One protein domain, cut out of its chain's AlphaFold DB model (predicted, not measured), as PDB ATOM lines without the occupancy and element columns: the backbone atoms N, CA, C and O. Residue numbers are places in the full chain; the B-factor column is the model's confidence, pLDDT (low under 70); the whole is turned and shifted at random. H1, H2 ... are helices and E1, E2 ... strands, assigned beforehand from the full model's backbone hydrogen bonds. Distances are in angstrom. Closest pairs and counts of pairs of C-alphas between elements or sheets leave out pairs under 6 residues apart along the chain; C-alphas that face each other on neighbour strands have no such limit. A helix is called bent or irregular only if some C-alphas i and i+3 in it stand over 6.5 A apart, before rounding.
ATOM      1  N   GLU A 204      97.521 131.984  73.766       42.25
ATOM      2  CA  GLU A 204      96.353 131.389  74.429       42.25
ATOM      3  C   GLU A 204      96.155 131.933  75.851       42.25
ATOM      4  O   GLU A 204      95.023 132.167  76.270       42.25
ATOM      5  N   TYR A 205      97.244 132.190  76.583       42.31
ATOM      6  CA  TYR A 205      97.210 132.852  77.885       42.31
ATOM      7  C   TYR A 205      96.730 134.305  77.747       42.31
ATOM      8  O   TYR A 205      95.879 134.742  78.514       42.31
ATOM      9  N   ILE A 206      97.212 135.063  76.758       42.84
ATOM     10  CA  ILE A 206      96.776 136.452  76.516       42.84
ATOM     11  C   ILE A 206      95.292 136.503  76.110       42.84
ATOM     12  O   ILE A 206      94.549 137.378  76.558       42.84
ATOM     13  N   GLU A 207      94.841 135.552  75.295       39.91
ATOM     14  CA  GLU A 207      93.464 135.501  74.800       39.91
ATOM     15  C   GLU A 207      92.472 135.044  75.886       39.91
ATOM     16  O   GLU A 207      91.401 135.632  76.045       39.91
ATOM     17  N   ALA A 208      92.868 134.093  76.737       42.84
ATOM     18  CA  ALA A 208      92.138 133.725  77.950       42.84
ATOM     19  C   ALA A 208      91.902 134.914  78.896       42.84
ATOM     20  O   ALA A 208      90.842 134.998  79.524       42.84
ATOM     21  N   TRP A 209      92.874 135.828  78.981       46.56
ATOM     22  CA  TRP A 209      92.766 137.077  79.736       46.56
ATOM     23  C   TRP A 209      91.814 138.082  79.069       46.56
ATOM     24  O   TRP A 209      91.090 138.790  79.773       46.56
ATOM     25  N   ARG A 210      91.775 138.133  77.729       42.59
ATOM     26  CA  ARG A 210      90.921 139.040  76.936       42.59
ATOM     27  C   ARG A 210      89.434 138.694  76.943       42.59
ATOM     28  O   ARG A 210      88.605 139.599  76.943       42.59
ATOM     29  N   ILE A 211      89.089 137.411  76.917       40.03
ATOM     30  CA  ILE A 211      87.715 136.986  76.611       40.03
ATOM     31  C   ILE A 211      86.744 137.188  77.793       40.03
ATOM     32  O   ILE A 211      85.561 137.412  77.557       40.03
ATOM     33  N   ASN A 212      87.216 137.191  79.048       44.25
ATOM     34  CA  ASN A 212      86.331 137.106  80.226       44.25
ATOM     35  C   ASN A 212      86.605 138.118  81.351       44.25
ATOM     36  O   ASN A 212      86.069 137.959  82.448       44.25
ATOM     37  N   SER A 213      87.416 139.160  81.131       45.19
ATOM     38  CA  SER A 213      87.582 140.169  82.185       45.19
ATOM     39  C   SER A 213      86.252 140.884  82.433       45.19
ATOM     40  O   SER A 213      85.622 141.314  81.462       45.19
ATOM     41  N   PRO A 214      85.815 141.038  83.698       42.84
ATOM     42  CA  PRO A 214      84.602 141.764  84.056       42.84
ATOM     43  C   PRO A 214      84.805 143.264  83.802       42.84
ATOM     44  O   PRO A 214      84.907 144.081  84.711       42.84
ATOM     45  N   SER A 215      84.838 143.640  82.527       44.12
ATOM     46  CA  SER A 215      85.024 144.984  81.976       44.12
ATOM     47  C   SER A 215      83.926 145.971  82.377       44.12
ATOM     48  O   SER A 215      83.995 147.141  82.032       44.12
ATOM     49  N   LYS A 216      82.915 145.533  83.136       43.69
ATOM     50  CA  LYS A 216      81.839 146.392  83.643       43.69
ATOM     51  C   LYS A 216      82.010 146.851  85.093       43.69
ATOM     52  O   LYS A 216      81.235 147.696  85.518       43.69
ATOM     53  N   GLN A 217      82.965 146.308  85.851       47.38
ATOM     54  CA  GLN A 217      83.140 146.635  87.283       47.38
ATOM     55  C   GLN A 217      84.528 147.173  87.632       47.38
ATOM     56  O   GLN A 217      84.795 147.544  88.777       47.38
ATOM     57  N   ILE A 218      85.426 147.209  86.652       51.75
ATOM     58  CA  ILE A 218      86.751 147.776  86.832       51.75
ATOM     59  C   ILE A 218      86.534 149.288  86.893       51.75
ATOM     60  O   ILE A 218      86.063 149.883  85.931       51.75
ATOM     61  N   LEU A 219      86.868 149.868  88.050       54.09
ATOM     62  CA  LEU A 219      86.929 151.303  88.354       54.09
ATOM     63  C   LEU A 219      85.660 151.889  88.955       54.09
ATOM     64  O   LEU A 219      84.942 152.686  88.373       54.09
ATOM     65  N   HIS A 220      85.486 151.604  90.233       55.19
ATOM     66  CA  HIS A 220      84.748 152.496  91.100       55.19
ATOM     67  C   HIS A 220      85.709 153.060  92.146       55.19
ATOM     68  O   HIS A 220      85.851 152.546  93.255       55.19
ATOM     69  N   TRP A 221      86.411 154.130  91.775       60.84
ATOM     70  CA  TRP A 221      87.236 154.920  92.701       60.84
ATOM     71  C   TRP A 221      86.414 155.534  93.844       60.84
ATOM     72  O   TRP A 221      86.966 155.898  94.878       60.84
ATOM     73  N   ASP A 222      85.099 155.570  93.646       56.84
ATOM     74  CA  ASP A 222      84.097 156.232  94.470       56.84
ATOM     75  C   ASP A 222      83.177 155.253  95.231       56.84
ATOM     76  O   ASP A 222      82.222 155.656  95.890       56.84
ATOM     77  N   ILE A 223      83.423 153.940  95.128       64.00
ATOM     78  CA  ILE A 223      82.672 152.941  95.901       64.00
ATOM     79  C   ILE A 223      83.241 152.846  97.316       64.00
ATOM     80  O   ILE A 223      84.456 152.875  97.528       64.00
ATOM     81  N   GLN A 224      82.343 152.681  98.291       78.44
ATOM     82  CA  GLN A 224      82.710 152.233  99.630       78.44
ATOM     83  C   GLN A 224      83.505 150.933  99.523       78.44
ATOM     84  O   GLN A 224      82.979 149.909  99.097       78.44
ATOM     85  N   ARG A 225      84.782 150.982  99.896       90.19
ATOM     86  CA  ARG A 225      85.686 149.831  99.889       90.19
ATOM     87  C   ARG A 225      85.545 149.111 101.228       90.19
ATOM     88  O   ARG A 225      86.090 149.609 102.213       90.19
ATOM     89  N   PRO A 226      84.793 147.993 101.304       94.44
ATOM     90  CA  PRO A 226      84.476 147.355 102.580       94.44
ATOM     91  C   PRO A 226      85.702 146.725 103.250       94.44
ATOM     92  O   PRO A 226      85.661 146.442 104.443       94.44
ATOM     93  N   LEU A 227      86.782 146.494 102.500       97.00
ATOM     94  CA  LEU A 227      88.041 146.006 103.041       97.00
ATOM     95  C   LEU A 227      88.990 147.182 103.278       97.00
ATOM     96  O   LEU A 227      89.213 148.030 102.405       97.00
ATOM     97  N   LEU A 228      89.618 147.196 104.450       97.81
ATOM     98  CA  LEU A 228      90.759 148.049 104.728       97.81
ATOM     99  C   LEU A 228      91.920 147.649 103.821       97.81
ATOM    100  O   LEU A 228      92.456 148.507 103.125       97.81
ATOM    101  N   ALA A 229      92.290 146.365 103.799       98.12
ATOM    102  CA  ALA A 229      93.419 145.901 103.004       98.12
ATOM    103  C   ALA A 229      93.247 144.502 102.398       98.12
ATOM    104  O   ALA A 229      92.580 143.646 102.975       98.12
ATOM    105  N   GLY A 230      93.911 144.249 101.267       97.19
ATOM    106  CA  GLY A 230      93.827 142.966 100.567       97.19
ATOM    107  C   GLY A 230      95.143 142.472  99.961       97.19
ATOM    108  O   GLY A 230      96.007 143.266  99.584       97.19
ATOM    109  N   PHE A 231      95.288 141.148  99.855       96.19
ATOM    110  CA  PHE A 231      96.354 140.462  99.122       96.19
ATOM    111  C   PHE A 231      95.891 139.096  98.614       96.19
ATOM    112  O   PHE A 231      95.474 138.254  99.407       96.19
ATOM    113  N   ILE A 232      96.085 138.827  97.322       94.56
ATOM    114  CA  ILE A 232      96.056 137.469  96.768       94.56
ATOM    115  C   ILE A 232      97.365 137.211  96.020       94.56
ATOM    116  O   ILE A 232      97.763 137.997  95.159       94.56
ATOM    117  N   GLY A 233      98.073 136.129  96.356       91.94
ATOM    118  CA  GLY A 233      99.316 135.740  95.677       91.94
ATOM    119  C   GLY A 233     100.073 134.610  96.372       91.94
ATOM    120  O   GLY A 233      99.680 134.165  97.439       91.94
ATOM    121  N   SER A 234     101.167 134.123  95.791       90.88
ATOM    122  CA  SER A 234     101.948 133.021  96.383       90.88
ATOM    123  C   SER A 234     102.790 133.483  97.578       90.88
ATOM    124  O   SER A 234     103.411 134.558  97.515       90.88
ATOM    125  N   SER A 235     102.856 132.668  98.638       90.94
ATOM    126  CA  SER A 235     103.604 133.006  99.861       90.94
ATOM    127  C   SER A 235     105.110 132.777  99.717       90.94
ATOM    128  O   SER A 235     105.904 133.537 100.265       90.94
ATOM    129  N   TRP A 236     105.527 131.792  98.920       86.44
ATOM    130  CA  TRP A 236     106.932 131.376  98.826       86.44
ATOM    131  C   TRP A 236     107.823 132.332  98.026       86.44
ATOM    132  O   TRP A 236     109.044 132.280  98.129       86.44
ATOM    133  N   THR A 237     107.231 133.236  97.244       83.44
ATOM    134  CA  THR A 237     107.989 134.181  96.400       83.44
ATOM    135  C   THR A 237     108.784 135.221  97.195       83.44
ATOM    136  O   THR A 237     109.656 135.870  96.625       83.44
ATOM    137  N   TYR A 238     108.492 135.403  98.488       84.12
ATOM    138  CA  TYR A 238     109.316 136.193  99.403       84.12
ATOM    139  C   TYR A 238     109.047 135.772 100.860       84.12
ATOM    140  O   TYR A 238     107.877 135.775 101.252       84.12
ATOM    141  N   PRO A 239     110.071 135.476 101.693       81.94
ATOM    142  CA  PRO A 239     109.880 134.869 103.017       81.94
ATOM    143  C   PRO A 239     108.899 135.588 103.948       81.94
ATOM    144  O   PRO A 239     108.211 134.938 104.728       81.94
ATOM    145  N   TYR A 240     108.777 136.917 103.866       82.19
ATOM    146  CA  TYR A 240     107.862 137.666 104.736       82.19
ATOM    147  C   TYR A 240     106.385 137.536 104.353       82.19
ATOM    148  O   TYR A 240     105.519 137.801 105.190       82.19
ATOM    149  N   ARG A 241     106.068 137.111 103.121       88.69
ATOM    150  CA  ARG A 241     104.676 137.006 102.663       88.69
ATOM    151  C   ARG A 241     103.882 136.022 103.501       88.69
ATOM    152  O   ARG A 241     102.745 136.329 103.829       88.69
ATOM    153  N   GLN A 242     104.487 134.908 103.918       90.06
ATOM    154  CA  GLN A 242     103.815 133.903 104.748       90.06
ATOM    155  C   GLN A 242     103.242 134.496 106.045       90.06
ATOM    156  O   GLN A 242     102.197 134.062 106.515       90.06
ATOM    157  N   TYR A 243     103.872 135.537 106.601       89.56
ATOM    158  CA  TYR A 243     103.406 136.162 107.837       89.56
ATOM    159  C   TYR A 243     102.201 137.075 107.626       89.56
ATOM    160  O   TYR A 243     101.449 137.289 108.575       89.56
ATOM    161  N   MET A 244     101.967 137.563 106.405       92.31
ATOM    162  CA  MET A 244     100.830 138.434 106.097       92.31
ATOM    163  C   MET A 244      99.488 137.757 106.376       92.31
ATOM    164  O   MET A 244      98.526 138.458 106.668       92.31
ATOM    165  N   ILE A 245      99.419 136.418 106.368       94.81
ATOM    166  CA  ILE A 245      98.198 135.681 106.721       94.81
ATOM    167  C   ILE A 245      97.692 136.031 108.127       94.81
ATOM    168  O   ILE A 245      96.492 136.000 108.378       94.81
ATOM    169  N   ASN A 246      98.587 136.448 109.033       94.25
ATOM    170  CA  ASN A 246      98.226 136.868 110.388       94.25
ATOM    171  C   ASN A 246      97.406 138.162 110.412       94.25
ATOM    172  O   ASN A 246      96.791 138.464 111.432       94.25
ATOM    173  N   LEU A 247      97.374 138.928 109.317       96.12
ATOM    174  CA  LEU A 247      96.489 140.083 109.198       96.12
ATOM    175  C   LEU A 247      95.012 139.677 109.076       96.12
ATOM    176  O   LEU A 247      94.163 140.477 109.446       96.12
ATOM    177  N   ASN A 248      94.690 138.437 108.682       97.25
ATOM    178  CA  ASN A 248      93.303 137.943 108.622       97.25
ATOM    179  C   ASN A 248      92.618 137.839 109.990       97.25
ATOM    180  O   ASN A 248      91.420 137.581 110.058       97.25
ATOM    181  N   LYS A 249      93.348 138.039 111.096       96.62
ATOM    182  CA  LYS A 249      92.722 138.215 112.413       96.62
ATOM    183  C   LYS A 249      91.855 139.482 112.482       96.62
ATOM    184  O   LYS A 249      91.041 139.612 113.391       96.62
ATOM    185  N   TYR A 250      92.057 140.424 111.558       97.94
ATOM    186  CA  TYR A 250      91.241 141.621 111.398       97.94
ATOM    187  C   TYR A 250      90.183 141.381 110.314       97.94
ATOM    188  O   TYR A 250      90.506 140.977 109.202       97.94
ATOM    189  N   HIS A 251      88.913 141.619 110.651       97.00
ATOM    190  CA  HIS A 251      87.756 141.291 109.804       97.00
ATOM    191  C   HIS A 251      87.674 142.104 108.501       97.00
ATOM    192  O   HIS A 251      87.009 141.690 107.557       97.00
ATOM    193  N   ASP A 252      88.336 143.258 108.453       97.62
ATOM    194  CA  ASP A 252      88.422 144.173 107.315       97.62
ATOM    195  C   ASP A 252      89.698 143.949 106.479       97.62
ATOM    196  O   ASP A 252      90.029 144.765 105.618       97.62
ATOM    197  N   VAL A 253      90.423 142.845 106.697       98.19
ATOM    198  CA  VAL A 253      91.606 142.474 105.915       98.19
ATOM    199  C   VAL A 253      91.424 141.102 105.268       98.19
ATOM    200  O   VAL A 253      90.986 140.154 105.912       98.19
ATOM    201  N   ASN A 254      91.796 140.984 103.990       97.88
ATOM    202  CA  ASN A 254      91.706 139.733 103.236       97.88
ATOM    203  C   ASN A 254      93.044 139.366 102.579       97.88
ATOM    204  O   ASN A 254      93.399 139.878 101.518       97.88
ATOM    205  N   VAL A 255      93.783 138.458 103.208       97.25
ATOM    206  CA  VAL A 255      95.021 137.865 102.696       97.25
ATOM    207  C   VAL A 255      94.764 136.404 102.345       97.25
ATOM    208  O   VAL A 255      94.452 135.594 103.214       97.25
ATOM    209  N   ARG A 256      94.943 136.026 101.082       95.62
ATOM    210  CA  ARG A 256      94.857 134.630 100.637       95.62
ATOM    211  C   ARG A 256      96.093 134.250  99.850       95.62
ATOM    212  O   ARG A 256      96.573 135.011  99.007       95.62
ATOM    213  N   PHE A 257      96.592 133.047 100.108       94.31
ATOM    214  CA  PHE A 257      97.693 132.511  99.331       94.31
ATOM    215  C   PHE A 257      97.207 131.645  98.187       94.31
ATOM    216  O   PHE A 257      96.290 130.840  98.340       94.31
ATOM    217  N   ASN A 258      97.856 131.823  97.042       89.38
ATOM    218  CA  ASN A 258      97.657 130.981  95.883       89.38
ATOM    219  C   ASN A 258      98.973 130.302  95.487       89.38
ATOM    220  O   ASN A 258      99.747 130.820  94.676       89.38
ATOM    221  N   GLU A 259      99.228 129.144  96.090       88.94
ATOM    222  CA  GLU A 259     100.458 128.372  95.860       88.94
ATOM    223  C   GLU A 259     100.429 127.570  94.560       88.94
ATOM    224  O   GLU A 259     101.477 127.252  93.999       88.94
ATOM    225  N   ASP A 260      99.229 127.284  94.059       85.94
ATOM    226  CA  ASP A 260      99.026 126.498  92.849       85.94
ATOM    227  C   ASP A 260      99.102 127.335  91.569       85.94
ATOM    228  O   ASP A 260      99.150 126.756  90.482       85.94
ATOM    229  N   PHE A 261      99.171 128.670  91.678       81.56
ATOM    230  CA  PHE A 261      99.235 129.575  90.526       81.56
ATOM    231  C   PHE A 261     100.286 129.128  89.504       81.56
ATOM    232  O   PHE A 261      99.994 128.966  88.322       81.56
ATOM    233  N   TRP A 262     101.488 128.826  89.994       75.94
ATOM    234  CA  TRP A 262     102.636 128.428  89.180       75.94
ATOM    235  C   TRP A 262     102.602 126.969  88.726       75.94
ATOM    236  O   TRP A 262     103.343 126.592  87.828       75.94
ATOM    237  N   LYS A 263     101.742 126.135  89.318       82.12
ATOM    238  CA  LYS A 263     101.556 124.735  88.900       82.12
ATOM    239  C   LYS A 263     100.473 124.599  87.835       82.12
ATOM    240  O   LYS A 263     100.515 123.685  87.023       82.12
ATOM    241  N   LYS A 264      99.489 125.499  87.861       82.19
ATOM    242  CA  LYS A 264      98.277 125.449  87.036       82.19
ATOM    243  C   LYS A 264      98.204 126.605  86.035       82.19
ATOM    244  O   LYS A 264      97.129 126.894  85.524       82.19
ATOM    245  N   TYR A 265      99.333 127.243  85.717       74.69
ATOM    246  CA  TYR A 265      99.384 128.380  84.791       74.69
ATOM    247  C   TYR A 265      99.002 128.028  83.342       74.69
ATOM    248  O   TYR A 265      98.783 128.917  82.530       74.69
ATOM    249  N   THR A 266      98.919 126.746  82.993       78.50
ATOM    250  CA  THR A 266      98.410 126.286  81.691       78.50
ATOM    251  C   THR A 266      96.897 126.049  81.699       78.50
ATOM    252  O   THR A 266      96.288 125.915  80.641       78.50
ATOM    253  N   ASN A 267      96.263 126.010  82.877       84.38
ATOM    254  CA  ASN A 267      94.822 125.836  83.018       84.38
ATOM    255  C   ASN A 267      94.125 127.203  82.967       84.38
ATOM    256  O   ASN A 267      94.062 127.933  83.957       84.38
ATOM    257  N   ILE A 268      93.576 127.521  81.796       80.56
ATOM    258  CA  ILE A 268      92.896 128.789  81.505       80.56
ATOM    259  C   ILE A 268      91.748 129.073  82.482       80.56
ATOM    260  O   ILE A 268      91.676 130.170  83.032       80.56
ATOM    261  N   THR A 269      90.878 128.096  82.746       82.56
ATOM    262  CA  THR A 269      89.726 128.271  83.647       82.56
ATOM    263  C   THR A 269      90.175 128.604  85.066       82.56
ATOM    264  O   THR A 269      89.631 129.498  85.711       82.56
ATOM    265  N   TYR A 270      91.213 127.919  85.547       82.75
ATOM    266  CA  TYR A 270      91.792 128.188  86.857       82.75
ATOM    267  C   TYR A 270      92.420 129.589  86.930       82.75
ATOM    268  O   TYR A 270      92.206 130.305  87.906       82.75
ATOM    269  N   LEU A 271      93.145 130.019  85.894       76.31
ATOM    270  CA  LEU A 271      93.697 131.375  85.832       76.31
ATOM    271  C   LEU A 271      92.610 132.447  85.870       76.31
ATOM    272  O   LEU A 271      92.749 133.423  86.603       76.31
ATOM    273  N   GLN A 272      91.525 132.248  85.121       77.62
ATOM    274  CA  GLN A 272      90.382 133.162  85.105       77.62
ATOM    275  C   GLN A 272      89.732 133.270  86.484       77.62
ATOM    276  O   GLN A 272      89.421 134.373  86.937       77.62
ATOM    277  N   GLN A 273      89.573 132.144  87.184       84.00
ATOM    278  CA  GLN A 273      89.061 132.138  88.550       84.00
ATOM    279  C   GLN A 273      89.980 132.931  89.489       84.00
ATOM    280  O   GLN A 273      89.520 133.835  90.183       84.00
ATOM    281  N   VAL A 274      91.283 132.637  89.481       82.31
ATOM    282  CA  VAL A 274      92.266 133.326  90.332       82.31
ATOM    283  C   VAL A 274      92.289 134.825  90.054       82.31
ATOM    284  O   VAL A 274      92.353 135.623  90.985       82.31
ATOM    285  N   GLN A 275      92.237 135.210  88.781       80.44
ATOM    286  CA  GLN A 275      92.211 136.604  88.364       80.44
ATOM    287  C   GLN A 275      90.944 137.308  88.854       80.44
ATOM    288  O   GLN A 275      91.028 138.401  89.407       80.44
ATOM    289  N   THR A 276      89.784 136.670  88.693       82.00
ATOM    290  CA  THR A 276      88.501 137.207  89.163       82.00
ATOM    291  C   THR A 276      88.527 137.419  90.673       82.00
ATOM    292  O   THR A 276      88.167 138.493  91.144       82.00
ATOM    293  N   GLU A 277      89.020 136.438  91.433       87.31
ATOM    294  CA  GLU A 277      89.169 136.550  92.887       87.31
ATOM    295  C   GLU A 277      90.144 137.673  93.280       87.31
ATOM    296  O   GLU A 277      89.859 138.457  94.186       87.31
ATOM    297  N   HIS A 278      91.286 137.782  92.594       88.19
ATOM    298  CA  HIS A 278      92.281 138.835  92.824       88.19
ATOM    299  C   HIS A 278      91.712 140.234  92.572       88.19
ATOM    300  O   HIS A 278      91.849 141.123  93.412       88.19
ATOM    301  N   TYR A 279      91.026 140.422  91.447       87.69
ATOM    302  CA  TYR A 279      90.412 141.697  91.080       87.69
ATOM    303  C   TYR A 279      89.234 142.064  91.985       87.69
ATOM    304  O   TYR A 279      89.081 143.235  92.339       87.69
ATOM    305  N   ASP A 280      88.451 141.080  92.431       86.81
ATOM    306  CA  ASP A 280      87.405 141.283  93.432       86.81
ATOM    307  C   ASP A 280      87.997 141.847  94.733       86.81
ATOM    308  O   ASP A 280      87.553 142.888  95.224       86.81
ATOM    309  N   VAL A 281      89.081 141.249  95.240       92.50
ATOM    310  CA  VAL A 281      89.767 141.761  96.435       92.50
ATOM    311  C   VAL A 281      90.350 143.157  96.208       92.50
ATOM    312  O   VAL A 281      90.164 144.025  97.064       92.50
ATOM    313  N   LEU A 282      91.011 143.418  95.076       90.56
ATOM    314  CA  LEU A 282      91.564 144.744  94.764       90.56
ATOM    315  C   LEU A 282      90.481 145.830  94.699       90.56
ATOM    316  O   LEU A 282      90.659 146.914  95.261       90.56
ATOM    317  N   SER A 283      89.352 145.544  94.047       88.31
ATOM    318  CA  SER A 283      88.239 146.494  93.915       88.31
ATOM    319  C   SER A 283      87.579 146.825  95.259       88.31
ATOM    320  O   SER A 283      87.180 147.967  95.480       88.31
ATOM    321  N   LYS A 284      87.526 145.859  96.186       92.56
ATOM    322  CA  LYS A 284      86.938 146.020  97.524       92.56
ATOM    323  C   LYS A 284      87.896 146.602  98.564       92.56
ATOM    324  O   LYS A 284      87.433 147.004  99.629       92.56
ATOM    325  N   SER A 285      89.201 146.643  98.288       95.88
ATOM    326  CA  SER A 285      90.225 147.046  99.263       95.88
ATOM    327  C   SER A 285      90.632 148.505  99.131       95.88
ATOM    328  O   SER A 285      91.038 148.945  98.053       95.88
ATOM    329  N   THR A 286      90.593 149.252 100.237       96.44
ATOM    330  CA  THR A 286      91.140 150.621 100.324       96.44
ATOM    331  C   THR A 286      92.638 150.623 100.068       96.44
ATOM    332  O   THR A 286      93.130 151.456  99.307       96.44
ATOM    333  N   PHE A 287      93.336 149.656 100.657       97.38
ATOM    334  CA  PHE A 287      94.761 149.443 100.501       97.38
ATOM    335  C   PHE A 287      95.051 148.085  99.860       97.38
ATOM    336  O   PHE A 287      94.463 147.072 100.227       97.38
ATOM    337  N   SER A 288      96.013 148.026  98.951       96.31
ATOM    338  CA  SER A 288      96.468 146.762  98.371       96.31
ATOM    339  C   SER A 288      97.875 146.467  98.856       96.31
ATOM    340  O   SER A 288      98.809 147.243  98.635       96.31
ATOM    341  N   LEU A 289      98.039 145.345  99.551       95.75
ATOM    342  CA  LEU A 289      99.330 144.937 100.081       95.75
ATOM    343  C   LEU A 289     100.214 144.502  98.911       95.75
ATOM    344  O   LEU A 289      99.918 143.532  98.223       95.75
ATOM    345  N   CYS A 290     101.317 145.209  98.689       93.19
ATOM    346  CA  CYS A 290     102.238 145.008  97.575       93.19
ATOM    347  C   CYS A 290     103.606 144.532  98.087       93.19
ATOM    348  O   CYS A 290     104.591 145.267  97.979       93.19
ATOM    349  N   PRO A 291     103.705 143.315  98.657       90.38
ATOM    350  CA  PRO A 291     104.991 142.771  99.049       90.38
ATOM    351  C   PRO A 291     105.839 142.467  97.823       90.38
ATOM    352  O   PRO A 291     105.338 141.954  96.810       90.38
ATOM    353  N   ARG A 292     107.147 142.700  97.933       84.25
ATOM    354  CA  ARG A 292     108.098 142.232  96.918       84.25
ATOM    355  C   ARG A 292     107.960 140.727  96.683       84.25
ATOM    356  O   ARG A 292     107.474 139.987  97.542       84.25
ATOM    357  N   GLY A 293     108.279 140.299  95.470       81.31
ATOM    358  CA  GLY A 293     108.360 138.885  95.109       81.31
ATOM    359  C   GLY A 293     109.818 138.489  94.925       81.31
ATOM    360  O   GLY A 293     110.697 139.029  95.601       81.31
ATOM    361  N   VAL A 294     110.054 137.611  93.949       77.06
ATOM    362  CA  VAL A 294     111.403 137.300  93.456       77.06
ATOM    363  C   VAL A 294     112.060 138.574  92.909       77.06
ATOM    364  O   VAL A 294     113.176 138.914  93.295       77.06
ATOM    365  N   GLY A 295     111.321 139.339  92.097       71.25
ATOM    366  CA  GLY A 295     111.740 140.653  91.613       71.25
ATOM    367  C   GLY A 295     111.637 141.771  92.659       71.25
ATOM    368  O   GLY A 295     110.917 141.666  93.659       71.25
ATOM    369  N   VAL A 296     112.336 142.877  92.381       59.12
ATOM    370  CA  VAL A 296     112.377 144.087  93.226       59.12
ATOM    371  C   VAL A 296     111.025 144.798  93.338       59.12
ATOM    372  O   VAL A 296     110.724 145.377  94.376       59.12
ATOM    373  N   SER A 297     110.165 144.682  92.322       65.19
ATOM    374  CA  SER A 297     108.790 145.191  92.340       65.19
ATOM    375  C   SER A 297     107.762 144.100  92.145       65.19
ATOM    376  O   SER A 297     107.946 143.173  91.356       65.19
ATOM    377  N   SER A 298     106.611 144.271  92.789       73.25
ATOM    378  CA  SER A 298     105.423 143.504  92.450       73.25
ATOM    379  C   SER A 298     104.614 144.231  91.379       73.25
ATOM    380  O   SER A 298     104.259 145.392  91.559       73.25
ATOM    381  N   ILE A 299     104.246 143.506  90.323       80.38
ATOM    382  CA  ILE A 299     103.226 143.893  89.331       80.38
ATOM    383  C   ILE A 299     101.939 144.424  89.978       80.38
ATOM    384  O   ILE A 299     101.294 145.331  89.460       80.38
ATOM    385  N   ARG A 300     101.651 143.940  91.191       86.06
ATOM    386  CA  ARG A 300     100.534 144.358  92.027       86.06
ATOM    387  C   ARG A 300     100.533 145.845  92.330       86.06
ATOM    388  O   ARG A 300      99.458 146.393  92.512       86.06
ATOM    389  N   PHE A 301     101.683 146.519  92.355       88.81
ATOM    390  CA  PHE A 301     101.711 147.977  92.479       88.81
ATOM    391  C   PHE A 301     100.892 148.637  91.360       88.81
ATOM    392  O   PHE A 301     100.004 149.434  91.642       88.81
ATOM    393  N   ILE A 302     101.132 148.228  90.112       86.25
ATOM    394  CA  ILE A 302     100.438 148.747  88.930       86.25
ATOM    395  C   ILE A 302      98.954 148.379  88.972       86.25
ATOM    396  O   ILE A 302      98.102 149.246  88.796       86.25
ATOM    397  N   GLU A 303      98.635 147.123  89.286       87.50
ATOM    398  CA  GLU A 303      97.243 146.673  89.428       87.50
ATOM    399  C   GLU A 303      96.497 147.458  90.517       87.50
ATOM    400  O   GLU A 303      95.345 147.832  90.334       87.50
ATOM    401  N   SER A 304      97.155 147.771  91.633       91.56
ATOM    402  CA  SER A 304      96.553 148.540  92.728       91.56
ATOM    403  C   SER A 304      96.174 149.944  92.275       91.56
ATOM    404  O   SER A 304      95.038 150.365  92.491       91.56
ATOM    405  N   VAL A 305      97.093 150.627  91.580       89.75
ATOM    406  CA  VAL A 305      96.845 151.952  91.001       89.75
ATOM    407  C   VAL A 305      95.673 151.889  90.025       89.75
ATOM    408  O   VAL A 305      94.764 152.702  90.130       89.75
ATOM    409  N   ILE A 306      95.646 150.899  89.130       85.62
ATOM    410  CA  ILE A 306      94.545 150.716  88.176       85.62
ATOM    411  C   ILE A 306      93.215 150.519  88.907       85.62
ATOM    412  O   ILE A 306      92.226 151.144  88.559       85.62
ATOM    413  N   PHE A 307      93.170 149.692  89.948       87.06
ATOM    414  CA  PHE A 307      91.931 149.405  90.670       87.06
ATOM    415  C   PHE A 307      91.535 150.478  91.686       87.06
ATOM    416  O   PHE A 307      90.546 150.294  92.395       87.06
ATOM    417  N   GLY A 308      92.275 151.582  91.798       89.12
ATOM    418  CA  GLY A 308      92.025 152.623  92.791       89.12
ATOM    419  C   GLY A 308      92.298 152.210  94.236       89.12
ATOM    420  O   GLY A 308      91.812 152.851  95.168       89.12
ATOM    421  N   SER A 309      93.052 151.130  94.431       94.00
ATOM    422  CA  SER A 309      93.477 150.648  95.740       94.00
ATOM    423  C   SER A 309      94.846 151.236  96.068       94.00
ATOM    424  O   SER A 309      95.793 151.069  95.303       94.00
ATOM    425  N   ILE A 310      94.980 151.937  97.195       95.44
ATOM    426  CA  ILE A 310      96.233 152.612  97.550       95.44
ATOM    427  C   ILE A 310      97.309 151.551  97.831       95.44
ATOM    428  O   ILE A 310      97.137 150.732  98.739       95.44
ATOM    429  N   PRO A 311      98.434 151.533  97.095       95.19
ATOM    430  CA  PRO A 311      99.439 150.500  97.273       95.19
ATOM    431  C   PRO A 311     100.162 150.647  98.614       95.19
ATOM    432  O   PRO A 311     100.589 151.736  99.008       95.19
ATOM    433  N   VAL A 312     100.342 149.512  99.288       94.94
ATOM    434  CA  VAL A 312     101.181 149.357 100.478       94.94
ATOM    435  C   VAL A 312     102.442 148.610 100.067       94.94
ATOM    436  O   VAL A 312     102.453 147.383  99.985       94.94
ATOM    437  N   LEU A 313     103.498 149.351  99.767       90.88
ATOM    438  CA  LEU A 313     104.784 148.815  99.341       90.88
ATOM    439  C   LEU A 313     105.474 148.157 100.537       90.88
ATOM    440  O   LEU A 313     105.892 148.853 101.464       90.88
ATOM    441  N   MET A 314     105.576 146.824 100.518       87.88
ATOM    442  CA  MET A 314     106.349 146.078 101.515       87.88
ATOM    443  C   MET A 314     107.652 145.596 100.896       87.88
ATOM    444  O   MET A 314     107.746 144.481 100.369       87.88
ATOM    445  N   ASP A 315     108.635 146.485 100.907       77.38
ATOM    446  CA  ASP A 315     109.939 146.299 100.289       77.38
ATOM    447  C   ASP A 315     111.067 146.801 101.206       77.38
ATOM    448  O   ASP A 315     110.846 147.451 102.234       77.38
ATOM    449  N   ASP A 316     112.300 146.490 100.808       67.06
ATOM    450  CA  ASP A 316     113.518 146.938 101.489       67.06
ATOM    451  C   ASP A 316     113.987 148.302 100.946       67.06
ATOM    452  O   ASP A 316     115.185 148.565 100.863       67.06
ATOM    453  N   ASN A 317     113.058 149.159 100.499       63.16
ATOM    454  CA  ASN A 317     113.338 150.420  99.798       63.16
ATOM    455  C   ASN A 317     114.084 150.269  98.460       63.16
ATOM    456  O   ASN A 317     114.590 151.248  97.909       63.16
ATOM    457  N   LEU A 318     114.152 149.052  97.918       58.56
ATOM    458  CA  LEU A 318     114.759 148.788  96.617       58.56
ATOM    459  C   LEU A 318     113.786 149.211  95.505       58.56
ATOM    460  O   LEU A 318     112.613 148.848  95.516       58.56
ATOM    461  N   GLN A 319     114.279 150.035  94.577       53.75
ATOM    462  CA  GLN A 319     113.506 150.640  93.486       53.75
ATOM    463  C   GLN A 319     112.844 149.582  92.576       53.75
ATOM    464  O   GLN A 319     113.307 148.445  92.494       53.75
ATOM    465  N   PRO A 320     111.784 149.968  91.847       47.06
ATOM    466  CA  PRO A 320     112.058 150.545  90.528       47.06
ATOM    467  C   PRO A 320     111.570 151.978  90.336       47.06
ATOM    468  O   PRO A 320     112.016 152.620  89.398       47.06
ATOM    469  N   PHE A 321     110.716 152.520  91.206       53.56
ATOM    470  CA  PHE A 321     110.108 153.823  90.909       53.56
ATOM    471  C   PHE A 321     110.836 155.042  91.449       53.56
ATOM    472  O   PHE A 321     110.362 156.123  91.148       53.56
ATOM    473  N   GLY A 322     111.951 154.890  92.182       51.31
ATOM    474  CA  GLY A 322     112.982 155.919  92.450       51.31
ATOM    475  C   GLY A 322     112.570 157.292  93.014       51.31
ATOM    476  O   GLY A 322     113.433 158.061  93.425       51.31
ATOM    477  N   HIS A 323     111.279 157.577  93.082       55.12
ATOM    478  CA  HIS A 323     110.644 158.813  93.466       55.12
ATOM    479  C   HIS A 323     109.896 158.580  94.771       55.12
ATOM    480  O   HIS A 323     109.463 157.466  95.095       55.12
ATOM    481  N   HIS A 324     109.720 159.660  95.516       64.56
ATOM    482  CA  HIS A 324     108.795 159.707  96.629       64.56
ATOM    483  C   HIS A 324     107.372 159.469  96.093       64.56
ATOM    484  O   HIS A 324     106.696 160.381  95.629       64.56
ATOM    485  N   LEU A 325     106.929 158.205  96.084       83.12
ATOM    486  CA  LEU A 325     105.532 157.839  95.844       83.12
ATOM    487  C   LEU A 325     104.728 158.226  97.091       83.12
ATOM    488  O   LEU A 325     104.324 157.366  97.869       83.12
ATOM    489  N   ASP A 326     104.524 159.526  97.299       87.06
ATOM    490  CA  ASP A 326     103.924 160.090  98.519       87.06
ATOM    491  C   ASP A 326     102.478 159.642  98.760       87.06
ATOM    492  O   ASP A 326     101.938 159.772  99.867       87.06
ATOM    493  N   PHE A 327     101.837 159.119  97.714       92.00
ATOM    494  CA  PHE A 327     100.522 158.506  97.805       92.00
ATOM    495  C   PHE A 327     100.562 157.088  98.380       92.00
ATOM    496  O   PHE A 327      99.631 156.680  99.080       92.00
ATOM    497  N   ALA A 328     101.634 156.337  98.123       93.00
ATOM    498  CA  ALA A 328     101.778 154.960  98.564       93.00
ATOM    499  C   ALA A 328     102.121 154.904 100.057       93.00
ATOM    500  O   ALA A 328     102.790 155.783 100.611       93.00
ATOM    501  N   VAL A 329     101.654 153.861 100.737       93.38
ATOM    502  CA  VAL A 329     102.120 153.553 102.091       93.38
ATOM    503  C   VAL A 329     103.346 152.668 101.938       93.38
ATOM    504  O   VAL A 329     103.292 151.667 101.237       93.38
ATOM    505  N   ARG A 330     104.459 153.019 102.574       88.62
ATOM    506  CA  ARG A 330     105.677 152.209 102.529       88.62
ATOM    507  C   ARG A 330     105.913 151.581 103.891       88.62
ATOM    508  O   ARG A 330     105.826 152.265 104.910       88.62
ATOM    509  N   TYR A 331     106.172 150.280 103.905       87.19
ATOM    510  CA  TYR A 331     106.372 149.514 105.124       87.19
ATOM    511  C   TYR A 331     107.551 148.560 104.963       87.19
ATOM    512  O   TYR A 331     107.467 147.574 104.237       87.19
ATOM    513  N   THR A 332     108.644 148.826 105.667       80.00
ATOM    514  CA  THR A 332     109.821 147.955 105.651       80.00
ATOM    515  C   THR A 332     109.798 147.065 106.883       80.00
ATOM    516  O   THR A 332     109.652 147.538 108.011       80.00
ATOM    517  N   PHE A 333     109.945 145.759 106.680       73.69
ATOM    518  CA  PHE A 333     110.204 144.856 107.793       73.69
ATOM    519  C   PHE A 333     111.632 145.090 108.277       73.69
ATOM    520  O   PHE A 333     112.551 145.165 107.463       73.69
ATOM    521  N   SER A 334     111.837 145.205 109.594       67.75
ATOM    522  CA  SER A 334     113.198 145.222 110.140       67.75
ATOM    523  C   SER A 334     113.970 144.021 109.589       67.75
ATOM    524  O   SER A 334     113.377 142.941 109.525       67.75
ATOM    525  N   PRO A 335     115.251 144.176 109.212       59.22
ATOM    526  CA  PRO A 335     116.040 143.087 108.658       59.22
ATOM    527  C   PRO A 335     116.084 141.939 109.665       59.22
ATOM    528  O   PRO A 335     116.773 142.003 110.682       59.22
ATOM    529  N   GLN A 336     115.298 140.900 109.410       51.66
ATOM    530  CA  GLN A 336     115.368 139.645 110.137       51.66
ATOM    531  C   GLN A 336     116.122 138.648 109.282       51.66
ATOM    532  O   GLN A 336     115.972 138.597 108.059       51.66
ATOM    533  N   ASN A 337     116.936 137.850 109.959       51.22
ATOM    534  CA  ASN A 337     117.542 136.675 109.374       51.22
ATOM    535  C   ASN A 337     116.397 135.776 108.878       51.22
ATOM    536  O   ASN A 337     115.628 135.255 109.685       51.22
ATOM    537  N   THR A 338     116.236 135.652 107.559       52.88
ATOM    538  CA  THR A 338     115.103 134.967 106.903       52.88
ATOM    539  C   THR A 338     115.032 133.470 107.216       52.88
ATOM    540  O   THR A 338     114.083 132.804 106.817       52.88
ATOM    541  N   SER A 339     116.041 132.941 107.907       51.16
ATOM    542  CA  SER A 339     116.138 131.572 108.410       51.16
ATOM    543  C   SER A 339     115.413 131.337 109.740       51.16
ATOM    544  O   SER A 339     115.316 130.190 110.169       51.16
ATOM    545  N   LEU A 340     114.910 132.381 110.407       53.38
ATOM    546  CA  LEU A 340     114.245 132.257 111.704       53.38
ATOM    547  C   LEU A 340     112.715 132.356 111.574       53.38
ATOM    548  O   LEU A 340     112.214 133.116 110.744       53.38
ATOM    549  N   PRO A 341     111.954 131.603 112.393       58.03
ATOM    550  CA  PRO A 341     110.498 131.700 112.433       58.03
ATOM    551  C   PRO A 341     110.044 133.120 112.781       58.03
ATOM    552  O   PRO A 341     110.814 133.917 113.322       58.03
ATOM    553  N   ALA A 342     108.773 133.421 112.481       62.84
ATOM    554  CA  ALA A 342     108.171 134.728 112.719       62.84
ATOM    555  C   ALA A 342     108.515 135.213 114.128       62.84
ATOM    556  O   ALA A 342     108.057 134.651 115.123       62.84
ATOM    557  N   THR A 343     109.333 136.252 114.226       73.12
ATOM    558  CA  THR A 343     109.655 136.799 115.538       73.12
ATOM    559  C   THR A 343     108.435 137.547 116.078       73.12
ATOM    560  O   THR A 343     107.617 138.077 115.317       73.12
ATOM    561  N   ASN A 344     108.331 137.677 117.404       80.25
ATOM    562  CA  ASN A 344     107.371 138.597 118.030       80.25
ATOM    563  C   ASN A 344     107.460 140.013 117.419       80.25
ATOM    564  O   ASN A 344     106.462 140.728 117.342       80.25
ATOM    565  N   THR A 345     108.639 140.399 116.923       82.62
ATOM    566  CA  THR A 345     108.882 141.652 116.203       82.62
ATOM    567  C   THR A 345     108.138 141.727 114.866       82.62
ATOM    568  O   THR A 345     107.555 142.773 114.575       82.62
ATOM    569  N   THR A 346     108.079 140.649 114.075       83.62
ATOM    570  CA  THR A 346     107.273 140.603 112.834       83.62
ATOM    571  C   THR A 346     105.792 140.761 113.127       83.62
ATOM    572  O   THR A 346     105.111 141.529 112.452       83.62
ATOM    573  N   MET A 347     105.284 140.080 114.155       87.50
ATOM    574  CA  MET A 347     103.860 140.164 114.490       87.50
ATOM    575  C   MET A 347     103.470 141.559 114.978       87.50
ATOM    576  O   MET A 347     102.472 142.110 114.515       87.50
ATOM    577  N   ARG A 348     104.300 142.181 115.828       89.25
ATOM    578  CA  ARG A 348     104.126 143.591 116.217       89.25
ATOM    579  C   ARG A 348     104.214 144.531 115.015       89.25
ATOM    580  O   ARG A 348     103.461 145.491 114.937       89.25
ATOM    581  N   SER A 349     105.104 144.241 114.067       89.50
ATOM    582  CA  SER A 349     105.248 145.013 112.830       89.50
ATOM    583  C   SER A 349     103.969 144.979 111.988       89.50
ATOM    584  O   SER A 349     103.455 146.020 111.595       89.50
ATOM    585  N   LEU A 350     103.396 143.796 111.766       92.12
ATOM    586  CA  LEU A 350     102.134 143.655 111.035       92.12
ATOM    587  C   LEU A 350     100.964 144.349 111.748       92.12
ATOM    588  O   LEU A 350     100.132 144.980 111.102       92.12
ATOM    589  N   GLU A 351     100.917 144.287 113.079       94.38
ATOM    590  CA  GLU A 351      99.922 145.025 113.863       94.38
ATOM    591  C   GLU A 351     100.099 146.548 113.749       94.38
ATOM    592  O   GLU A 351      99.117 147.273 113.574       94.38
ATOM    593  N   ASN A 352     101.335 147.047 113.790       94.56
ATOM    594  CA  ASN A 352     101.631 148.465 113.589       94.56
ATOM    595  C   ASN A 352     101.250 148.932 112.182       94.56
ATOM    596  O   ASN A 352     100.684 150.018 112.026       94.56
ATOM    597  N   LEU A 353     101.514 148.108 111.163       95.12
ATOM    598  CA  LEU A 353     101.053 148.357 109.803       95.12
ATOM    599  C   LEU A 353      99.528 148.495 109.774       95.12
ATOM    600  O   LEU A 353      99.026 149.513 109.308       95.12
ATOM    601  N   TYR A 354      98.794 147.522 110.314       97.62
ATOM    602  CA  TYR A 354      97.331 147.569 110.359       97.62
ATOM    603  C   TYR A 354      96.812 148.851 111.030       97.62
ATOM    604  O   TYR A 354      95.993 149.566 110.453       97.62
ATOM    605  N   ARG A 355      97.352 149.207 112.204       97.62
ATOM    606  CA  ARG A 355      96.996 150.450 112.916       97.62
ATOM    607  C   ARG A 355      97.290 151.700 112.084       97.62
ATOM    608  O   ARG A 355      96.513 152.654 112.111       97.62
ATOM    609  N   THR A 356      98.386 151.696 111.327       97.38
ATOM    610  CA  THR A 356      98.745 152.789 110.412       97.38
ATOM    611  C   THR A 356      97.720 152.920 109.291       97.38
ATOM    612  O   THR A 356      97.226 154.021 109.050       97.38
ATOM    613  N   LEU A 357      97.341 151.811 108.653       97.88
ATOM    614  CA  LEU A 357      96.322 151.808 107.600       97.88
ATOM    615  C   LEU A 357      94.966 152.289 108.131       97.88
ATOM    616  O   LEU A 357      94.335 153.124 107.489       97.88
ATOM    617  N   GLN A 358      94.554 151.854 109.328       98.06
ATOM    618  CA  GLN A 358      93.330 152.341 109.975       98.06
ATOM    619  C   GLN A 358      93.363 153.843 110.275       98.06
ATOM    620  O   GLN A 358      92.359 154.537 110.126       98.06
ATOM    621  N   LYS A 359      94.511 154.366 110.720       98.00
ATOM    622  CA  LYS A 359      94.670 155.803 110.969       98.00
ATOM    623  C   LYS A 359      94.523 156.603 109.675       98.00
ATOM    624  O   LYS A 359      93.885 157.651 109.689       98.00
ATOM    625  N   ILE A 360      95.105 156.114 108.580       96.75
ATOM    626  CA  ILE A 360      95.003 156.753 107.264       96.75
ATOM    627  C   ILE A 360      93.563 156.679 106.745       96.75
ATOM    628  O   ILE A 360      93.042 157.698 106.311       96.75
ATOM    629  N   SER A 361      92.894 155.521 106.822       95.44
ATOM    630  CA  SER A 361      91.528 155.370 106.295       95.44
ATOM    631  C   SER A 361      90.490 156.228 107.016       95.44
ATOM    632  O   SER A 361      89.516 156.638 106.398       95.44
ATOM    633  N   ARG A 362      90.699 156.523 108.305       96.06
ATOM    634  CA  ARG A 362      89.822 157.403 109.099       96.06
ATOM    635  C   ARG A 362      90.115 158.892 108.917       96.06
ATOM    636  O   ARG A 362      89.334 159.717 109.377       96.06
ATOM    637  N   ASN A 363      91.243 159.247 108.304       96.44
ATOM    638  CA  ASN A 363      91.597 160.630 108.014       96.44
ATOM    639  C   ASN A 363      91.243 160.943 106.557       96.44
ATOM    640  O   ASN A 363      92.022 160.670 105.647       96.44
ATOM    641  N   GLU A 364      90.070 161.533 106.347       91.56
ATOM    642  CA  GLU A 364      89.525 161.811 105.016       91.56
ATOM    643  C   GLU A 364      90.425 162.720 104.172       91.56
ATOM    644  O   GLU A 364      90.613 162.470 102.979       91.56
ATOM    645  N   THR A 365      91.059 163.720 104.791       93.69
ATOM    646  CA  THR A 365      92.007 164.612 104.114       93.69
ATOM    647  C   THR A 365      93.226 163.842 103.611       93.69
ATOM    648  O   THR A 365      93.600 163.969 102.447       93.69
ATOM    649  N   GLU A 366      93.832 163.005 104.458       95.50
ATOM    650  CA  GLU A 366      94.996 162.200 104.068       95.50
ATOM    651  C   GLU A 366      94.626 161.132 103.030       95.50
ATOM    652  O   GLU A 366      95.370 160.909 102.073       95.50
ATOM    653  N   LEU A 367      93.469 160.484 103.184       91.94
ATOM    654  CA  LEU A 367      92.984 159.486 102.238       91.94
ATOM    655  C   LEU A 367      92.735 160.107 100.857       91.94
ATOM    656  O   LEU A 367      93.170 159.557  99.843       91.94
ATOM    657  N   THR A 368      92.096 161.277 100.821       88.69
ATOM    658  CA  THR A 368      91.857 162.051  99.596       88.69
ATOM    659  C   THR A 368      93.169 162.474  98.950       88.69
ATOM    660  O   THR A 368      93.366 162.231  97.760       88.69
ATOM    661  N   ARG A 369      94.117 163.012  99.732       93.88
ATOM    662  CA  ARG A 369      95.453 163.391  99.245       93.88
ATOM    663  C   ARG A 369      96.165 162.215  98.573       93.88
ATOM    664  O   ARG A 369      96.742 162.375  97.500       93.88
ATOM    665  N   ARG A 370      96.123 161.025  99.180       94.00
ATOM    666  CA  ARG A 370      96.736 159.815  98.610       94.00
ATOM    667  C   ARG A 370      96.031 159.357  97.342       94.00
ATOM    668  O   ARG A 370      96.700 159.040  96.367       94.00
ATOM    669  N   ARG A 371      94.698 159.345  97.318       90.50
ATOM    670  CA  ARG A 371      93.951 159.021  96.094       90.50
ATOM    671  C   ARG A 371      94.313 159.977  94.962       90.50
ATOM    672  O   ARG A 371      94.617 159.503  93.875       90.50
ATOM    673  N   GLN A 372      94.381 161.279  95.238       87.06
ATOM    674  CA  GLN A 372      94.776 162.270  94.243       87.06
ATOM    675  C   GLN A 372      96.205 162.039  93.739       87.06
ATOM    676  O   GLN A 372      96.402 161.927  92.537       87.06
ATOM    677  N   GLY A 373      97.185 161.853  94.627       90.88
ATOM    678  CA  GLY A 373      98.563 161.586  94.196       90.88
ATOM    679  C   GLY A 373      98.710 160.284  93.396       90.88
ATOM    680  O   GLY A 373      99.511 160.209  92.467       90.88
ATOM    681  N   MET A 374      97.910 159.261  93.713       90.88
ATOM    682  CA  MET A 374      97.858 158.017  92.942       90.88
ATOM    683  C   MET A 374      97.277 158.233  91.541       90.88
ATOM    684  O   MET A 374      97.758 157.642  90.577       90.88
ATOM    685  N   LEU A 375      96.261 159.085  91.426       86.06
ATOM    686  CA  LEU A 375      95.659 159.470  90.153       86.06
ATOM    687  C   LEU A 375      96.609 160.314  89.312       86.06
ATOM    688  O   LEU A 375      96.749 160.065  88.117       86.06
ATOM    689  N   ASP A 376      97.298 161.266  89.930       88.56
ATOM    690  CA  ASP A 376      98.307 162.077  89.257       88.56
ATOM    691  C   ASP A 376      99.414 161.176  88.702       88.56
ATOM    692  O   ASP A 376      99.762 161.284  87.526       88.56
ATOM    693  N   PHE A 377      99.903 160.213  89.493       88.75
ATOM    694  CA  PHE A 377     100.852 159.200  89.024       88.75
ATOM    695  C   PHE A 377     100.290 158.372  87.862       88.75
ATOM    696  O   PHE A 377     100.980 158.156  86.864       88.75
ATOM    697  N   PHE A 378      99.033 157.932  87.966       86.44
ATOM    698  CA  PHE A 378      98.384 157.189  86.896       86.44
ATOM    699  C   PHE A 378      98.395 157.980  85.584       86.44
ATOM    700  O   PHE A 378      98.862 157.466  84.578       86.44
ATOM    701  N   TYR A 379      97.944 159.234  85.586       83.38
ATOM    702  CA  TYR A 379      97.823 160.026  84.359       83.38
ATOM    703  C   TYR A 379      99.151 160.533  83.804       83.38
ATOM    704  O   TYR A 379      99.311 160.616  82.591       83.38
ATOM    705  N   THR A 380     100.085 160.911  84.674       85.31
ATOM    706  CA  THR A 380     101.346 161.540  84.248       85.31
ATOM    707  C   THR A 380     102.432 160.529  83.916       85.31
ATOM    708  O   THR A 380     103.318 160.840  83.128       85.31
ATOM    709  N   THR A 381     102.375 159.335  84.514       85.75
ATOM    710  CA  THR A 381     103.425 158.318  84.387       85.75
ATOM    711  C   THR A 381     102.878 157.037  83.768       85.75
ATOM    712  O   THR A 381     103.290 156.647  82.681       85.75
ATOM    713  N   LEU A 382     101.905 156.393  84.420       83.38
ATOM    714  CA  LEU A 382     101.500 155.040  84.033       83.38
ATOM    715  C   LEU A 382     100.704 154.993  82.720       83.38
ATOM    716  O   LEU A 382     100.926 154.116  81.894       83.38
ATOM    717  N   ALA A 383      99.764 155.909  82.514       81.88
ATOM    718  CA  ALA A 383      98.910 155.947  81.336       81.88
ATOM    719  C   ALA A 383      99.701 156.184  80.035       81.88
ATOM    720  O   ALA A 383      99.488 155.416  79.094       81.88
ATOM    721  N   PRO A 384     100.637 157.155  79.960       83.31
ATOM    722  CA  PRO A 384     101.530 157.295  78.811       83.31
ATOM    723  C   PRO A 384     102.308 156.010  78.508       83.31
ATOM    724  O   PRO A 384     102.354 155.582  77.353       83.31
ATOM    725  N   ASP A 385     102.845 155.356  79.541       79.38
ATOM    726  CA  ASP A 385     103.576 154.097  79.389       79.38
ATOM    727  C   ASP A 385     102.664 152.985  78.855       79.38
ATOM    728  O   ASP A 385     103.012 152.303  77.896       79.38
ATOM    729  N   LEU A 386     101.456 152.831  79.403       73.19
ATOM    730  CA  LEU A 386     100.491 151.822  78.954       73.19
ATOM    731  C   LEU A 386      99.975 152.067  77.527       73.19
ATOM    732  O   LEU A 386      99.606 151.114  76.837       73.19
ATOM    733  N   GLN A 387      99.931 153.322  77.078       73.56
ATOM    734  CA  GLN A 387      99.528 153.692  75.717       73.56
ATOM    735  C   GLN A 387     100.661 153.533  74.699       73.56
ATOM    736  O   GLN A 387     100.406 153.441  73.496       73.56
ATOM    737  N   HIS A 388     101.912 153.488  75.153       74.19
ATOM    738  CA  HIS A 388     103.051 153.386  74.264       74.19
ATOM    739  C   HIS A 388     103.118 151.986  73.613       74.19
ATOM    740  O   HIS A 388     103.207 150.975  74.321       74.19
ATOM    741  N   PRO A 389     103.163 151.876  72.269       70.38
ATOM    742  CA  PRO A 389     103.078 150.591  71.564       70.38
ATOM    743  C   PRO A 389     104.140 149.560  71.964       70.38
ATOM    744  O   PRO A 389     103.890 148.358  71.908       70.38
ATOM    745  N   GLN A 390     105.330 150.012  72.377       66.19
ATOM    746  CA  GLN A 390     106.406 149.113  72.816       66.19
ATOM    747  C   GLN A 390     106.160 148.534  74.216       66.19
ATOM    748  O   GLN A 390     106.550 147.399  74.480       66.19
ATOM    749  N   TRP A 391     105.499 149.291  75.095       61.50
ATOM    750  CA  TRP A 391     105.274 148.930  76.498       61.50
ATOM    751  C   TRP A 391     103.944 148.200  76.706       61.50
ATOM    752  O   TRP A 391     103.830 147.375  77.612       61.50
ATOM    753  N   ALA A 392     102.973 148.388  75.806       55.41
ATOM    754  CA  ALA A 392     101.758 147.574  75.749       55.41
ATOM    755  C   ALA A 392     102.066 146.061  75.661       55.41
ATOM    756  O   ALA A 392     101.333 145.237  76.201       55.41
ATOM    757  N   ALA A 393     103.193 145.686  75.040       54.16
ATOM    758  CA  ALA A 393     103.675 144.305  74.993       54.16
ATOM    759  C   ALA A 393     104.363 143.836  76.293       54.16
ATOM    760  O   ALA A 393     104.516 142.633  76.501       54.16
ATOM    761  N   THR A 394     104.793 144.761  77.157       52.56
ATOM    762  CA  THR A 394     105.465 144.492  78.442       52.56
ATOM    763  C   THR A 394     104.473 144.189  79.564       52.56
ATOM    764  O   THR A 394     104.819 143.477  80.505       52.56
ATOM    765  N   TYR A 395     103.218 144.628  79.426       57.34
ATOM    766  CA  TYR A 395     102.119 144.282  80.332       57.34
ATOM    767  C   TYR A 395     101.057 143.413  79.635       57.34
ATOM    768  O   TYR A 395      99.899 143.811  79.534       57.34
ATOM    769  N   PRO A 396     101.402 142.195  79.170       49.19
ATOM    770  CA  PRO A 396     100.475 141.333  78.429       49.19
ATOM    771  C   PRO A 396      99.265 140.859  79.256       49.19
ATOM    772  O   PRO A 396      98.264 140.436  78.690       49.19
ATOM    773  N   HIS A 397      99.347 140.964  80.586       52.56
ATOM    774  CA  HIS A 397      98.270 140.726  81.556       52.56
ATOM    775  C   HIS A 397      97.358 141.962  81.748       52.56
ATOM    776  O   HIS A 397      96.319 141.889  82.393       52.56
ATOM    777  N   LEU A 398      97.678 143.100  81.130       54.50
ATOM    778  CA  LEU A 398      96.780 144.246  80.992       54.50
ATOM    779  C   LEU A 398      96.321 144.392  79.529       54.50
ATOM    780  O   LEU A 398      96.437 145.477  78.958       54.50
ATOM    781  N   PRO A 399      95.761 143.344  78.880       44.19
ATOM    782  CA  PRO A 399      95.376 143.415  77.470       44.19
ATOM    783  C   PRO A 399      94.206 144.381  77.214       44.19
ATOM    784  O   PRO A 399      93.835 144.613  76.066       44.19
ATOM    785  N   PHE A 400      93.657 144.964  78.280       49.88
ATOM    786  CA  PHE A 400      92.624 145.985  78.272       49.88
ATOM    787  C   PHE A 400      93.160 147.372  78.572       49.88
ATOM    788  O   PHE A 400      92.341 148.217  78.890       49.88
ATOM    789  N   ALA A 401      94.470 147.634  78.513       49.97
ATOM    790  CA  ALA A 401      95.004 148.963  78.810       49.97
ATOM    791  C   ALA A 401      94.151 150.064  78.153       49.97
ATOM    792  O   ALA A 401      93.661 150.932  78.851       49.97
ATOM    793  N   SER A 402      93.791 149.951  76.872       49.75
ATOM    794  CA  SER A 402      92.903 150.920  76.208       49.75
ATOM    795  C   SER A 402      91.455 150.977  76.741       49.75
ATOM    796  O   SER A 402      90.889 152.065  76.815       49.75
ATOM    797  N   THR A 403      90.836 149.854  77.119       55.00
ATOM    798  CA  THR A 403      89.469 149.811  77.686       55.00
ATOM    799  C   THR A 403      89.449 150.273  79.142       55.00
ATOM    800  O   THR A 403      88.657 151.138  79.493       55.00
ATOM    801  N   ILE A 404      90.385 149.780  79.955       56.00
ATOM    802  CA  ILE A 404      90.662 150.232  81.320       56.00
ATOM    803  C   ILE A 404      90.923 151.734  81.309       56.00
ATOM    804  O   ILE A 404      90.306 152.438  82.089       56.00
ATOM    805  N   MET A 405      91.758 152.252  80.403       57.09
ATOM    806  CA  MET A 405      92.012 153.692  80.278       57.09
ATOM    807  C   MET A 405      90.716 154.474  80.019       57.09
ATOM    808  O   MET A 405      90.472 155.467  80.696       57.09
ATOM    809  N   LYS A 406      89.848 154.005  79.110       60.44
ATOM    810  CA  LYS A 406      88.543 154.641  78.835       60.44
ATOM    811  C   LYS A 406      87.595 154.596  80.034       60.44
ATOM    812  O   LYS A 406      86.860 155.553  80.273       60.44
ATOM    813  N   ASP A 407      87.580 153.493  80.774       58.09
ATOM    814  CA  ASP A 407      86.758 153.360  81.975       58.09
ATOM    815  C   ASP A 407      87.331 154.199  83.133       58.09
ATOM    816  O   ASP A 407      86.560 154.818  83.867       58.09
ATOM    817  N   VAL A 408      88.664 154.325  83.240       56.06
ATOM    818  CA  VAL A 408      89.336 155.192  84.223       56.06
ATOM    819  C   VAL A 408      88.951 156.629  83.919       56.06
ATOM    820  O   VAL A 408      88.465 157.330  84.799       56.06
ATOM    821  N   GLU A 409      89.109 157.060  82.668       58.34
ATOM    822  CA  GLU A 409      88.747 158.404  82.222       58.34
ATOM    823  C   GLU A 409      87.281 158.730  82.530       58.34
ATOM    824  O   GLU A 409      87.005 159.793  83.086       58.34
ATOM    825  N   ARG A 410      86.344 157.808  82.258       60.81
ATOM    826  CA  ARG A 410      84.905 157.998  82.529       60.81
ATOM    827  C   ARG A 410      84.623 158.205  84.020       60.81
ATOM    828  O   ARG A 410      83.910 159.133  84.398       60.81
ATOM    829  N   VAL A 411      85.187 157.354  84.873       54.59
ATOM    830  CA  VAL A 411      84.989 157.415  86.332       54.59
ATOM    831  C   VAL A 411      85.623 158.679  86.902       54.59
ATOM    832  O   VAL A 411      85.043 159.357  87.746       54.59
ATOM    833  N   MET A 412      86.779 159.061  86.378       53.97
ATOM    834  CA  MET A 412      87.504 160.243  86.821       53.97
ATOM    835  C   MET A 412      86.870 161.554  86.361       53.97
ATOM    836  O   MET A 412      86.880 162.524  87.115       53.97
ATOM    837  N   GLN A 413      86.266 161.596  85.172       56.44
ATOM    838  CA  GLN A 413      85.417 162.717  84.762       56.44
ATOM    839  C   GLN A 413      84.225 162.878  85.711       56.44
ATOM    840  O   GLN A 413      83.912 164.004  86.088       56.44
ATOM    841  N   SER A 414      83.618 161.772  86.158       55.16
ATOM    842  CA  SER A 414      82.518 161.829  87.129       55.16
ATOM    843  C   SER A 414      82.959 162.325  88.512       55.16
ATOM    844  O   SER A 414      82.198 163.024  89.171       55.16
ATOM    845  N   LEU A 415      84.197 162.025  88.929       51.12
ATOM    846  CA  LEU A 415      84.771 162.520  90.183       51.12
ATOM    847  C   LEU A 415      85.144 164.003  90.119       51.12
ATOM    848  O   LEU A 415      84.931 164.705  91.092       51.12
ATOM    849  N   LYS A 416      85.653 164.503  88.983       52.81
ATOM    850  CA  LYS A 416      85.941 165.940  88.792       52.81
ATOM    851  C   LYS A 416      84.686 166.823  88.769       52.81
ATOM    852  O   LYS A 416      84.804 168.036  88.892       52.81
ATOM    853  N   GLN A 417      83.520 166.232  88.513       56.88
ATOM    854  CA  GLN A 417      82.226 166.921  88.481       56.88
ATOM    855  C   GLN A 417      81.554 167.008  89.861       56.88
ATOM    856  O   GLN A 417      80.534 167.684  89.981       56.88
ATOM    857  N   ARG A 418      82.093 166.314  90.868       53.03
ATOM    858  CA  ARG A 418      81.669 166.376  92.269       53.03
ATOM    859  C   ARG A 418      82.642 167.240  93.054       53.03
ATOM    860  O   ARG A 418      82.159 167.907  93.993       53.03
TER     861      ARG A 418
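AT A GLANCE: This is residues 204 to 418 of the 418 residues of an uncharacterized protein of archaeon (UniProt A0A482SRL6). A strongly twisted sheet of four parallel strands makes the core, with H2 and H5 over one face and H3 and H4 over the other, three layers in all. Past the edge strand E4 runs the long H6, H7 folds back beside its end, and small H1 sits at the far end of H3. The printed part has 215 residues, in order H1 E1 H2 E2 H3 E3 H4 E4 H5 H6 H7, with sheet order E2 E1 E3 E4; its class is mixed, helices and strands. It is compact, with a radius of gyration of the C-alphas of 17.1 A and spans of 46 by 45 by 33 A.

IN THESE COORDINATES: Find C-alpha 204 at (96.353, 131.389, 74.429), where H1 begins and runs to 211. Go on to E1, residues 227 to 233, H2, 241 to 249, and E2, 253 to 257. H3, 268 to 284, is 24.3 A long and leads directly into E3, 285 to 291. Then come H4, 300 to 306, and E4, 310 to 314. H5, 344 to 361, measures 25.9 A, and H6, 364 to 387, 32.0 A. H6 has a kink of 34 degrees near residue 379 and is only just irregular, with C-alphas 380 and 383 6.8 A apart. H7, 401 to 416, is 21.7 A long and ends at C-alpha 416, (85.941, 165.940, 88.792).

HOW THE PARTS SIT: Start at the sheet: look for N 254 and O 229 at 3.0 A between E2 and E1, N 286 and O 227 at 2.8 A between E1 and E3, and N 312 and O 288 at 2.8 A between E3 and E4. E1, H2, E2 and E3, H4, E4 are strand-helix-strand units, parallel neighbour strands with a helix between, and E2, H3, E3 is a split one with E1 between its strands; the three crossovers are right-handed. H2 touches H5, closest at the C-alphas of Leu 247 and Leu 350, 6.9 A. H6 only grazes the sheet with residues 367 to 374 and touches H4, closest at the C-alphas of Val 305 and Met 374, 6.4 A. H6 and H7 form a helical hairpin, opposite ways at a shallow tilt of 34 degrees, only just short of steep; their closest C-alphas, Leu 386 and Ala 401, are 6.2 A apart. H5 and H6 only just touch, only at the corner, with 3 pairs of C-alphas within 8 A, the closest Ser 361 and Leu 367 at 6.0 A. H1 touches H3, closest at the C-alphas of Ala 208 and Ile 268, 6.1 A. Every O i to N i+4 pair is within hydrogen-bond range in H1, H3, H4, H5 and H7, against 18 of 20 in H6 and 0 of 5 in H2, where 5 of 6 O i to N i+3 pairs are.

THE WHOLE: The C-alphas farthest apart, Ser 339 and Gln 417, are 52.9 A apart. The printed part has no cut; the links H1 to E1, E4 to H5 and H6 to H7 are long. Confidence is low, under 70, for 69 residues, among them 204 to 223 and 390 to 418.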